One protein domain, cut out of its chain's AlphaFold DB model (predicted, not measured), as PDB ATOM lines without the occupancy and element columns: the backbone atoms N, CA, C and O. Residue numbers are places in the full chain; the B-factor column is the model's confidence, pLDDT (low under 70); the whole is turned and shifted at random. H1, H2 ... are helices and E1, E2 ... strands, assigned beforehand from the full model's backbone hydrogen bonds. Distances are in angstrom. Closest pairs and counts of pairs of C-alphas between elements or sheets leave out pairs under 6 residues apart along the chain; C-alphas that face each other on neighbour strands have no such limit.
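AT A GLANCE: This is residues 11 to 100 of the 100 residues of an uncharacterized protein of Nonomuraea fuscirosea (UniProt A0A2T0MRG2). A small body, built on the antiparallel hairpin E1 - E2 with short helices H1 and H2 near one end of its strands, sends out the long helix H3 as an arm. Residues 78 to 100 stick out freely. The printed part, 90 residues ordered H1, E1, E2, H2, H3, is mostly helix and loose, radius of gyration of the C-alphas 17.3 A, spanning 56 by 32 by 21 A.

IN THESE COORDINATES: Find C-alpha 22 at (-49.040, -3.747, 21.268), where E1, residues 22 to 25, begins; E2 is residues 54 to 57. H1 is residues 11 to 15, H2 59 to 64. H3, residues 67 to 98, runs 47.3 A to C-alpha 98 at (-44.074, -51.619, 13.462).

HOW THE PARTS SIT: Look across the hairpin E1 and E2: N 23 and O 56 are 2.8 A apart. H2 and H3 are close but not clearly touching, the closest C-alphas, Leu 62 and Ala 68, 4.9 A apart. Every O i to N i+4 pair is within hydrogen-bond range in H1 and H2, 25 of 28 in H3.

THE WHOLE: The printed part has no cut; the E1 to E2 link, 28 residues, is long. Residues 68 to 69, 71 and 99 to 100 are under pLDDT 70.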
ATOM      1  N   TRP A  11     -47.235 -12.855  25.642       87.62
ATOM      2  CA  TRP A  11     -48.257 -12.545  24.637       87.62
ATOM      3  C   TRP A  11     -49.640 -12.335  25.266       87.62
ATOM      4  O   TRP A  11     -50.422 -11.540  24.760       87.62
ATOM      5  N   VAL A  12     -49.911 -12.980  26.404       89.56
ATOM      6  CA  VAL A  12     -51.129 -12.755  27.191       89.56
ATOM      7  C   VAL A  12     -51.088 -11.360  27.809       89.56
ATOM      8  O   VAL A  12     -52.066 -10.627  27.755       89.56
ATOM      9  N   ARG A  13     -49.924 -10.956  28.326       88.62
ATOM     10  CA  ARG A  13     -49.714  -9.599  28.850       88.62
ATOM     11  C   ARG A  13     -49.816  -8.530  27.758       88.62
ATOM     12  O   ARG A  13     -50.259  -7.423  28.035       88.62
ATOM     13  N   LEU A  14     -49.444  -8.852  26.516       89.00
ATOM     14  CA  LEU A  14     -49.701  -7.975  25.370       89.00
ATOM     15  C   LEU A  14     -51.188  -7.861  25.030       89.00
ATOM     16  O   LEU A  14     -51.606  -6.799  24.585       89.00
ATOM     17  N   ALA A  15     -51.962  -8.926  25.221       91.44
ATOM     18  CA  ALA A  15     -53.393  -8.949  24.943       91.44
ATOM     19  C   ALA A  15     -54.238  -8.245  26.023       91.44
ATOM     20  O   ALA A  15     -55.391  -7.930  25.758       91.44
ATOM     21  N   ASP A  16     -53.686  -7.983  27.215       89.88
ATOM     22  CA  ASP A  16     -54.418  -7.351  28.325       89.88
ATOM     23  C   ASP A  16     -54.843  -5.898  28.018       89.88
ATOM     24  O   ASP A  16     -55.872  -5.445  28.514       89.88
ATOM     25  N   ALA A  17     -54.063  -5.160  27.217       89.06
ATOM     26  CA  ALA A  17     -54.376  -3.785  26.817       89.06
ATOM     27  C   ALA A  17     -53.928  -3.492  25.368       89.06
ATOM     28  O   ALA A  17     -52.976  -2.729  25.148       89.06
ATOM     29  N   PRO A  18     -54.598  -4.086  24.360       86.50
ATOM     30  CA  PRO A  18     -54.269  -3.878  22.954       86.50
ATOM     31  C   PRO A  18     -54.269  -2.385  22.613       86.50
ATOM     32  O   PRO A  18     -55.012  -1.608  23.210       86.50
ATOM     33  N   MET A  19     -53.427  -1.972  21.667       91.25
ATOM     34  CA  MET A  19     -53.146  -0.568  21.311       91.25
ATOM     35  C   MET A  19     -52.311   0.220  22.333       91.25
ATOM     36  O   MET A  19     -51.730   1.240  21.970       91.25
ATOM     37  N   VAL A  20     -52.178  -0.257  23.575       92.50
ATOM     38  CA  VAL A  20     -51.253   0.307  24.576       92.50
ATOM     39  C   VAL A  20     -49.989  -0.543  24.663       92.50
ATOM     40  O   VAL A  20     -48.869  -0.042  24.547       92.50
ATOM     41  N   THR A  21     -50.156  -1.851  24.848       91.00
ATOM     42  CA  THR A  21     -49.050  -2.806  24.993       91.00
ATOM     43  C   THR A  21     -48.542  -3.333  23.655       91.00
ATOM     44  O   THR A  21     -47.369  -3.685  23.530       91.00
ATOM     45  N   CYS A  22     -49.393  -3.361  22.631       92.50
ATOM     46  CA  CYS A  22     -49.040  -3.747  21.268       92.50
ATOM     47  C   CYS A  22     -49.760  -2.886  20.227       92.50
ATOM     48  O   CYS A  22     -50.799  -2.303  20.513       92.50
ATOM     49  N   ALA A  23     -49.222  -2.844  19.011       94.00
ATOM     50  CA  ALA A  23     -49.819  -2.178  17.862       94.00
ATOM     51  C   ALA A  23     -49.809  -3.104  16.633       94.00
ATOM     52  O   ALA A  23     -48.900  -3.936  16.502       94.00
ATOM     53  N   PRO A  24     -50.794  -2.980  15.729       94.25
ATOM     54  CA  PRO A  24     -50.816  -3.753  14.499       94.25
ATOM     55  C   PRO A  24     -49.717  -3.257  13.554       94.25
ATOM     56  O   PRO A  24     -49.599  -2.066  13.271       94.25
ATOM     57  N   VAL A  25     -48.911  -4.183  13.044       92.75
ATOM     58  CA  VAL A  25     -47.949  -3.934  11.970       92.75
ATOM     59  C   VAL A  25     -48.437  -4.665  10.736       92.75
ATOM     60  O   VAL A  25     -48.624  -5.882  10.758       92.75
ATOM     61  N   HIS A  26     -48.617  -3.916   9.652       92.88
ATOM     62  CA  HIS A  26     -49.016  -4.456   8.363       92.88
ATOM     63  C   HIS A  26     -47.816  -4.546   7.423       92.88
ATOM     64  O   HIS A  26     -47.160  -3.551   7.131       92.88
ATOM     65  N   ASP A  27     -47.560  -5.757   6.943       91.50
ATOM     66  CA  ASP A  27     -46.642  -6.037   5.847       91.50
ATOM     67  C   ASP A  27     -47.370  -6.919   4.829       91.50
ATOM     68  O   ASP A  27     -47.598  -8.110   5.062       91.50
ATOM     69  N   HIS A  28     -47.784  -6.292   3.726       92.56
ATOM     70  CA  HIS A  28     -48.544  -6.908   2.629       92.56
ATOM     71  C   HIS A  28     -47.665  -7.252   1.429       92.56
ATOM     72  O   HIS A  28     -48.170  -7.622   0.372       92.56
ATOM     73  N   ARG A  29     -46.337  -7.160   1.570       90.38
ATOM     74  CA  ARG A  29     -45.402  -7.412   0.467       90.38
ATOM     75  C   ARG A  29     -45.591  -8.791  -0.178       90.38
ATOM     76  O   ARG A  29     -45.276  -8.957  -1.352       90.38
ATOM     77  N   PHE A  30     -46.075  -9.772   0.582       86.56
ATOM     78  CA  PHE A  30     -46.206 -11.167   0.152       86.56
ATOM     79  C   PHE A  30     -47.657 -11.657   0.034       86.56
ATOM     80  O   PHE A  30     -47.873 -12.866  -0.024       86.56
ATOM     81  N   GLY A  31     -48.648 -10.758  -0.002       88.56
ATOM     82  CA  GLY A  31     -50.048 -11.133  -0.214       88.56
ATOM     83  C   GLY A  31     -51.043 -10.394   0.686       88.56
ATOM     84  O   GLY A  31     -50.735  -9.307   1.180       88.56
ATOM     85  N   PRO A  32     -52.252 -10.958   0.881       92.25
ATOM     86  CA  PRO A  32     -53.301 -10.317   1.664       92.25
ATOM     87  C   PRO A  32     -52.904 -10.171   3.136       92.25
ATOM     88  O   PRO A  32     -51.979 -10.820   3.627       92.25
ATOM     89  N   CYS A  33     -53.631  -9.318   3.857       92.25
ATOM     90  CA  CYS A  33     -53.392  -9.103   5.277       92.25
ATOM     91  C   CYS A  33     -53.542 -10.416   6.060       92.25
ATOM     92  O   CYS A  33     -54.610 -11.019   6.080       92.25
ATOM     93  N   THR A  34     -52.470 -10.831   6.733       90.75
ATOM     94  CA  THR A  34     -52.450 -12.021   7.597       90.75
ATOM     95  C   THR A  34     -52.636 -11.676   9.075       90.75
ATOM     96  O   THR A  34     -52.375 -12.518   9.933       90.75
ATOM     97  N   LEU A  35     -52.990 -10.425   9.396       92.00
ATOM     98  CA  LEU A  35     -53.167 -10.004  10.781       92.00
ATOM     99  C   LEU A  35     -54.464 -10.595  11.321       92.00
ATOM    100  O   LEU A  35     -55.534 -10.344  10.772       92.00
ATOM    101  N   THR A  36     -54.364 -11.341  12.412       89.81
ATOM    102  CA  THR A  36     -55.532 -11.809  13.155       89.81
ATOM    103  C   THR A  36     -56.047 -10.715  14.082       89.81
ATOM    104  O   THR A  36     -55.244  -9.990  14.674       89.81
ATOM    105  N   GLU A  37     -57.367 -10.635  14.261       90.00
ATOM    106  CA  GLU A  37     -57.990  -9.716  15.227       90.00
ATOM    107  C   GLU A  37     -57.495  -9.986  16.655       90.00
ATOM    108  O   GLU A  37     -57.214  -9.060  17.413       90.00
ATOM    109  N   GLU A  38     -57.294 -11.259  16.997       90.75
ATOM    110  CA  GLU A  38     -56.781 -11.666  18.301       90.75
ATOM    111  C   GLU A  38     -55.249 -11.568  18.397       90.75
ATOM    112  O   GLU A  38     -54.498 -11.967  17.492       90.75
ATOM    113  N   VAL A  39     -54.774 -11.104  19.557       90.88
ATOM    114  CA  VAL A  39     -53.356 -11.120  19.937       90.88
ATOM    115  C   VAL A  39     -53.009 -12.509  20.473       90.88
ATOM    116  O   VAL A  39     -53.309 -12.854  21.613       90.88
ATOM    117  N   THR A  40     -52.339 -13.315  19.653       89.94
ATOM    118  CA  THR A  40     -51.920 -14.678  20.009       89.94
ATOM    119  C   THR A  40     -50.400 -14.781  20.069       89.94
ATOM    120  O   THR A  40     -49.679 -13.942  19.529       89.94
ATOM    121  N   ALA A  41     -49.874 -15.863  20.646       87.06
ATOM    122  CA  ALA A  41     -48.434 -16.139  20.623       87.06
ATOM    123  C   ALA A  41     -47.839 -16.196  19.198       87.06
ATOM    124  O   ALA A  41     -46.659 -15.895  19.004       87.06
ATOM    125  N   ALA A  42     -48.641 -16.602  18.205       85.62
ATOM    126  CA  ALA A  42     -48.222 -16.747  16.813       85.62
ATOM    127  C   ALA A  42     -48.339 -15.440  16.020       85.62
ATOM    128  O   ALA A  42     -47.506 -15.189  15.144       85.62
ATOM    129  N   SER A  43     -49.328 -14.602  16.335       88.81
ATOM    130  CA  SER A  43     -49.532 -13.304  15.687       88.81
ATOM    131  C   SER A  43     -48.776 -12.171  16.378       88.81
ATOM    132  O   SER A  43     -48.549 -11.151  15.743       88.81
ATOM    133  N   ALA A  44     -48.320 -12.336  17.622       90.62
ATOM    134  CA  ALA A  44     -47.567 -11.320  18.348       90.62
ATOM    135  C   ALA A  44     -46.044 -11.437  18.179       90.62
ATOM    136  O   ALA A  44     -45.485 -12.506  17.901       90.62
ATOM    137  N   SER A  45     -45.344 -10.324  18.381       88.38
ATOM    138  CA  SER A  45     -43.889 -10.253  18.360       88.38
ATOM    139  C   SER A  45     -43.360  -9.204  19.333       88.38
ATOM    140  O   SER A  45     -43.826  -8.068  19.359       88.38
ATOM    141  N   LEU A  46     -42.339  -9.577  20.107       86.56
ATOM    142  CA  LEU A  46     -41.579  -8.641  20.947       86.56
ATOM    143  C   LEU A  46     -40.506  -7.887  20.156       86.56
ATOM    144  O   LEU A  46     -40.095  -6.805  20.550       86.56
ATOM    145  N   ASN A  47     -40.075  -8.447  19.025       78.19
ATOM    146  CA  ASN A  47     -39.057  -7.886  18.143       78.19
ATOM    147  C   ASN A  47     -39.634  -7.655  16.752       78.19
ATOM    148  O   ASN A  47     -40.582  -8.334  16.360       78.19
ATOM    149  N   ARG A  48     -38.987  -6.793  15.969       71.62
ATOM    150  CA  ARG A  48     -39.349  -6.587  14.566       71.62
ATOM    151  C   ARG A  48     -39.303  -7.919  13.809       71.62
ATOM    152  O   ARG A  48     -38.239  -8.534  13.713       71.62
ATOM    153  N   ARG A  49     -40.442  -8.383  13.283       74.25
ATOM    154  CA  ARG A  49     -40.446  -9.516  12.343       74.25
ATOM    155  C   ARG A  49     -39.891  -9.076  10.993       74.25
ATOM    156  O   ARG A  49     -40.004  -7.914  10.614       74.25
ATOM    157  N   LEU A  50     -39.292 -10.027  10.279       72.06
ATOM    158  CA  LEU A  50     -38.750  -9.803   8.937       72.06
ATOM    159  C   LEU A  50     -39.837  -9.789   7.854       72.06
ATOM    160  O   LEU A  50     -39.582  -9.270   6.770       72.06
ATOM    161  N   SER A  51     -41.012 -10.364   8.128       83.50
ATOM    162  CA  SER A  51     -42.139 -10.357   7.200       83.50
ATOM    163  C   SER A  51     -43.489 -10.618   7.875       83.50
ATOM    164  O   SER A  51     -43.560 -11.212   8.960       83.50
ATOM    165  N   GLY A  52     -44.550 -10.217   7.173       88.69
ATOM    166  CA  GLY A  52     -45.943 -10.542   7.475       88.69
ATOM    167  C   GLY A  52     -46.590  -9.630   8.516       88.69
ATOM    168  O   GLY A  52     -45.923  -9.001   9.347       88.69
ATOM    169  N   CYS A  53     -47.921  -9.571   8.484       93.12
ATOM    170  CA  CYS A  53     -48.669  -8.746   9.425       93.12
ATOM    171  C   CYS A  53     -48.698  -9.391  10.815       93.12
ATOM    172  O   CYS A  53     -48.941 -10.593  10.936       93.12
ATOM    173  N   HIS A  54     -48.440  -8.606  11.859       93.00
ATOM    174  CA  HIS A  54     -48.329  -9.099  13.232       93.00
ATOM    175  C   HIS A  54     -48.609  -8.000  14.266       93.00
ATOM    176  O   HIS A  54     -48.526  -6.811  13.967       93.00
ATOM    177  N   TRP A  55     -48.892  -8.399  15.503       94.06
ATOM    178  CA  TRP A  55     -48.974  -7.515  16.662       94.06
ATOM    179  C   TRP A  55     -47.579  -7.264  17.225       94.06
ATOM    180  O   TRP A  55     -46.943  -8.168  17.766       94.06
ATOM    181  N   GLN A  56     -47.080  -6.043  17.100       92.44
ATOM    182  CA  GLN A  56     -45.765  -5.655  17.599       92.44
ATOM    183  C   GLN A  56     -45.898  -5.046  18.992       92.44
ATOM    184  O   GLN A  56     -46.712  -4.150  19.201       92.44
ATOM    185  N   ALA A  57     -45.085  -5.503  19.944       91.44
ATOM    186  CA  ALA A  57     -44.996  -4.880  21.261       91.44
ATOM    187  C   ALA A  57     -44.557  -3.412  21.147       91.44
ATOM    188  O   ALA A  57     -43.624  -3.105  20.397       91.44
ATOM    189  N   THR A  58     -45.212  -2.526  21.897       91.00
ATOM    190  CA  THR A  58     -44.852  -1.106  21.969       91.00
ATOM    191  C   THR A  58     -43.592  -0.900  22.811       91.00
ATOM    192  O   THR A  58     -43.222  -1.742  23.633       91.00
ATOM    193  N   SER A  59     -42.939   0.252  22.640       87.94
ATOM    194  CA  SER A  59     -41.838   0.677  23.515       87.94
ATOM    195  C   SER A  59     -42.269   0.708  24.982       87.94
ATOM    196  O   SER A  59     -41.536   0.211  25.832       87.94
ATOM    197  N   PHE A  60     -43.486   1.186  25.259       86.88
ATOM    198  CA  PHE A  60     -44.078   1.192  26.596       86.88
ATOM    199  C   PHE A  60     -44.091  -0.208  27.226       86.88
ATOM    200  O   PHE A  60     -43.597  -0.418  28.333       86.88
ATOM    201  N   TYR A  61     -44.573  -1.218  26.498       87.25
ATOM    202  CA  TYR A  61     -44.552  -2.586  27.012       87.25
ATOM    203  C   TYR A  61     -43.125  -3.105  27.243       87.25
ATOM    204  O   TYR A  61     -42.843  -3.745  28.261       87.25
ATOM    205  N   LEU A  62     -42.216  -2.849  26.300       85.06
ATOM    206  CA  LEU A  62     -40.854  -3.378  26.350       85.06
ATOM    207  C   LEU A  62     -40.027  -2.766  27.486       85.06
ATOM    208  O   LEU A  62     -39.344  -3.516  28.190       85.06
ATOM    209  N   PHE A  63     -40.111  -1.448  27.674       84.12
ATOM    210  CA  PHE A  63     -39.239  -0.691  28.572       84.12
ATOM    211  C   PHE A  63     -39.904  -0.323  29.903       84.12
ATOM    212  O   PHE A  63     -39.258  -0.458  30.939       84.12
ATOM    213  N   ASP A  64     -41.195   0.022  29.912       82.69
ATOM    214  CA  ASP A  64     -41.873   0.515  31.124       82.69
ATOM    215  C   ASP A  64     -42.565  -0.610  31.908       82.69
ATOM    216  O   ASP A  64     -42.600  -0.599  33.141       82.69
ATOM    217  N   LEU A  65     -43.058  -1.647  31.216       80.56
ATOM    218  CA  LEU A  65     -43.689  -2.820  31.846       80.56
ATOM    219  C   LEU A  65     -42.744  -4.021  32.028       80.56
ATOM    220  O   LEU A  65     -43.149  -5.067  32.548       80.56
ATOM    221  N   GLY A  66     -41.472  -3.889  31.637       74.56
ATOM    222  CA  GLY A  66     -40.476  -4.959  31.745       74.56
ATOM    223  C   GLY A  66     -40.705  -6.117  30.764       74.56
ATOM    224  O   GLY A  66     -40.323  -7.258  31.041       74.56
ATOM    225  N   GLY A  67     -41.337  -5.842  29.621       73.69
ATOM    226  CA  GLY A  67     -41.622  -6.811  28.563       73.69
ATOM    227  C   GLY A  67     -40.379  -7.380  27.872       73.69
ATOM    228  O   GLY A  67     -40.456  -8.467  27.296       73.69
ATOM    229  N   ALA A  68     -39.225  -6.711  27.983       69.25
ATOM    230  CA  ALA A  68     -37.952  -7.150  27.401       69.25
ATOM    231  C   ALA A  68     -37.526  -8.576  27.822       69.25
ATOM    232  O   ALA A  68     -36.890  -9.289  27.046       69.25
ATOM    233  N   GLY A  69     -37.937  -9.046  29.008       69.69
ATOM    234  CA  GLY A  69     -37.677 -10.420  29.463       69.69
ATOM    235  C   GLY A  69     -38.440 -11.512  28.693       69.69
ATOM    236  O   GLY A  69     -38.038 -12.676  28.712       69.69
ATOM    237  N   GLY A  70     -39.511 -11.163  27.972       70.81
ATOM    238  CA  GLY A  70     -40.341 -12.126  27.240       70.81
ATOM    239  C   GLY A  70     -39.636 -12.784  26.045       70.81
ATOM    240  O   GLY A  70     -40.058 -13.843  25.587       70.81
ATOM    241  N   ALA A  71     -38.530 -12.215  25.548       69.94
ATOM    242  CA  ALA A  71     -37.780 -12.804  24.436       69.94
ATOM    243  C   ALA A  71     -37.119 -14.142  24.825       69.94
ATOM    244  O   ALA A  71     -37.128 -15.093  24.039       69.94
ATOM    245  N   GLY A  72     -36.595 -14.238  26.053       75.44
ATOM    246  CA  GLY A  72     -36.039 -15.482  26.596       75.44
ATOM    247  C   GLY A  72     -37.118 -16.546  26.812       75.44
ATOM    248  O   GLY A  72     -36.936 -17.704  26.433       75.44
ATOM    249  N   GLU A  73     -38.273 -16.127  27.331       79.94
ATOM    250  CA  GLU A  73     -39.469 -16.963  27.487       79.94
ATOM    251  C   GLU A  73     -39.922 -17.539  26.133       79.94
ATOM    252  O   GLU A  73     -40.110 -18.746  25.985       79.94
ATOM    253  N   TRP A  74     -40.000 -16.702  25.096       76.75
ATOM    254  CA  TRP A  74     -40.376 -17.134  23.752       76.75
ATOM    255  C   TRP A  74     -39.367 -18.104  23.129       76.75
ATOM    256  O   TRP A  74     -39.751 -19.110  22.527       76.75
ATOM    257  N   ALA A  75     -38.068 -17.839  23.290       79.06
ATOM    258  CA  ALA A  75     -37.021 -18.741  22.819       79.06
ATOM    259  C   ALA A  75     -37.105 -20.118  23.500       79.06
ATOM    260  O   ALA A  75     -36.885 -21.142  22.840       79.06
ATOM    261  N   PHE A  76     -37.454 -20.149  24.790       83.38
ATOM    262  CA  PHE A  76     -37.697 -21.377  25.542       83.38
ATOM    263  C   PHE A  76     -38.920 -22.139  25.014       83.38
ATOM    264  O   PHE A  76     -38.779 -23.304  24.638       83.38
ATOM    265  N   ILE A  77     -40.074 -21.473  24.876       81.88
ATOM    266  CA  ILE A  77     -41.313 -22.071  24.340       81.88
ATOM    267  C   ILE A  77     -41.061 -22.673  22.950       81.88
ATOM    268  O   ILE A  77     -41.250 -23.870  22.741       81.88
ATOM    269  N   ARG A  78     -40.481 -21.897  22.023       83.06
ATOM    270  CA  ARG A  78     -40.158 -22.361  20.658       83.06
ATOM    271  C   ARG A  78     -39.182 -23.530  20.631       83.06
ATOM    272  O   ARG A  78     -39.140 -24.277  19.652       83.06
ATOM    273  N   ARG A  79     -38.299 -23.651  21.624       87.75
ATOM    274  CA  ARG A  79     -37.369 -24.783  21.732       87.75
ATOM    275  C   ARG A  79     -38.105 -26.040  22.190       87.75
ATOM    276  O   ARG A  79     -37.825 -27.106  21.642       87.75
ATOM    277  N   GLU A  80     -39.008 -25.913  23.157       89.56
ATOM    278  CA  GLU A  80     -39.832 -27.017  23.649       89.56
ATOM    279  C   GLU A  80     -40.821 -27.515  22.593       89.56
ATOM    280  O   GLU A  80     -40.873 -28.723  22.364       89.56
ATOM    281  N   ASP A  81     -41.493 -26.628  21.857       86.81
ATOM    282  CA  ASP A  81     -42.403 -27.024  20.771       86.81
ATOM    283  C   ASP A  81     -41.661 -27.829  19.701       86.81
ATOM    284  O   ASP A  81     -41.985 -28.984  19.437       86.81
ATOM    285  N   ARG A  82     -40.516 -27.319  19.224       89.38
ATOM    286  CA  ARG A  82     -39.657 -28.059  18.282       89.38
ATOM    287  C   ARG A  82     -39.171 -29.404  18.838       89.38
ATOM    288  O   ARG A  82     -38.883 -30.321  18.069       89.38
ATOM    289  N   ARG A  83     -38.989 -29.538  20.160       93.00
ATOM    290  CA  ARG A  83     -38.645 -30.827  20.794       93.00
ATOM    291  C   ARG A  83     -39.840 -31.778  20.779       93.00
ATOM    292  O   ARG A  83     -39.623 -32.966  20.536       93.00
ATOM    293  N   ARG A  84     -41.056 -31.286  21.030       92.19
ATOM    294  CA  ARG A  84     -42.298 -32.070  20.945       92.19
ATOM    295  C   ARG A  84     -42.540 -32.551  19.521       92.19
ATOM    296  O   ARG A  84     -42.681 -33.756  19.350       92.19
ATOM    297  N   ASP A  85     -42.425 -31.680  18.523       91.75
ATOM    298  CA  ASP A  85     -42.615 -32.032  17.107       91.75
ATOM    299  C   ASP A  85     -41.658 -33.146  16.674       91.75
ATOM    300  O   ASP A  85     -42.066 -34.171  16.130       91.75
ATOM    301  N   ARG A  86     -40.368 -33.022  17.018       93.94
ATOM    302  CA  ARG A  86     -39.382 -34.082  16.740       93.94
ATOM    303  C   ARG A  86     -39.714 -35.398  17.441       93.94
ATOM    304  O   ARG A  86     -39.409 -36.463  16.910       93.94
ATOM    305  N   ARG A  87     -40.273 -35.353  18.655       94.88
ATOM    306  CA  ARG A  87     -40.697 -36.562  19.382       94.88
ATOM    307  C   ARG A  87     -41.938 -37.181  18.739       94.88
ATOM    308  O   ARG A  87     -41.967 -38.403  18.630       94.88
ATOM    309  N   ALA A  88     -42.902 -36.371  18.305       93.50
ATOM    310  CA  ALA A  88     -44.100 -36.814  17.598       93.50
ATOM    311  C   ALA A  88     -43.732 -37.504  16.277       93.50
ATOM    312  O   ALA A  88     -44.015 -38.690  16.126       93.50
ATOM    313  N   ALA A  89     -42.934 -36.851  15.428       93.06
ATOM    314  CA  ALA A  89     -42.461 -37.425  14.167       93.06
ATOM    315  C   ALA A  89     -41.707 -38.756  14.365       93.06
ATOM    316  O   ALA A  89     -41.888 -39.719  13.625       93.06
ATOM    317  N   ARG A  90     -40.877 -38.865  15.414       93.38
ATOM    318  CA  ARG A  90     -40.201 -40.133  15.753       93.38
ATOM    319  C   ARG A  90     -41.174 -41.230  16.182       93.38
ATOM    320  O   ARG A  90     -40.902 -42.397  15.911       93.38
ATOM    321  N   ARG A  91     -42.255 -40.890  16.893       92.50
ATOM    322  CA  ARG A  91     -43.296 -41.854  17.280       92.50
ATOM    323  C   ARG A  91     -44.067 -42.330  16.056       92.50
ATOM    324  O   ARG A  91     -44.208 -43.535  15.903       92.50
ATOM    325  N   GLU A  92     -44.467 -41.419  15.173       92.31
ATOM    326  CA  GLU A  92     -45.141 -41.738  13.906       92.31
ATOM    327  C   GLU A  92     -44.284 -42.663  13.039       92.31
ATOM    328  O   GLU A  92     -44.743 -43.724  12.627       92.31
ATOM    329  N   LEU A  93     -42.996 -42.347  12.857       92.50
ATOM    330  CA  LEU A  93     -42.068 -43.202  12.110       92.50
ATOM    331  C   LEU A  93     -41.949 -44.614  12.701       92.50
ATOM    332  O   LEU A  93     -41.864 -45.590  11.960       92.50
ATOM    333  N   ARG A  94     -41.938 -44.745  14.035       90.75
ATOM    334  CA  ARG A  94     -41.932 -46.062  14.693       90.75
ATOM    335  C   ARG A  94     -43.257 -46.791  14.497       90.75
ATOM    336  O   ARG A  94     -43.226 -47.979  14.208       90.75
ATOM    337  N   ALA A  95     -44.386 -46.097  14.618       88.88
ATOM    338  CA  ALA A  95     -45.705 -46.677  14.389       88.88
ATOM    339  C   ALA A  95     -45.830 -47.219  12.957       88.88
ATOM    340  O   ALA A  95     -46.205 -48.372  12.776       88.88
ATOM    341  N   HIS A  96     -45.395 -46.455  11.950       82.88
ATOM    342  CA  HIS A  96     -45.349 -46.920  10.561       82.88
ATOM    343  C   HIS A  96     -44.388 -48.096  10.342       82.88
ATOM    344  O   HIS A  96     -44.652 -48.954   9.506       82.88
ATOM    345  N   ARG A  97     -43.277 -48.158  11.087       79.19
ATOM    346  CA  ARG A  97     -42.292 -49.246  10.978       79.19
ATOM    347  C   ARG A  97     -42.730 -50.543  11.673       79.19
ATOM    348  O   ARG A  97     -42.277 -51.602  11.261       79.19
ATOM    349  N   HIS A  98     -43.558 -50.462  12.715       71.88
ATOM    350  CA  HIS A  98     -44.074 -51.619  13.462       71.88
ATOM    351  C   HIS A  98     -45.481 -52.062  13.030       71.88
ATOM    352  O   HIS A  98     -45.911 -53.141  13.416       71.88
ATOM    353  N   GLY A  99     -46.199 -51.242  12.258       60.31
ATOM    354  CA  GLY A  99     -47.515 -51.555  11.690       60.31
ATOM    355  C   GLY A  99     -47.469 -52.140  10.274       60.31
ATOM    356  O   GLY A  99     -48.445 -51.986   9.543       60.31
ATOM    357  N   ARG A 100     -46.343 -52.745   9.871       51.16
ATOM    358  CA  ARG A 100     -46.175 -53.464   8.601       51.16
ATOM    359  C   ARG A 100     -45.799 -54.911   8.866       51.16
ATOM    360  O   ARG A 100     -44.956 -55.118   9.766       51.16
TER     361      ARG A 100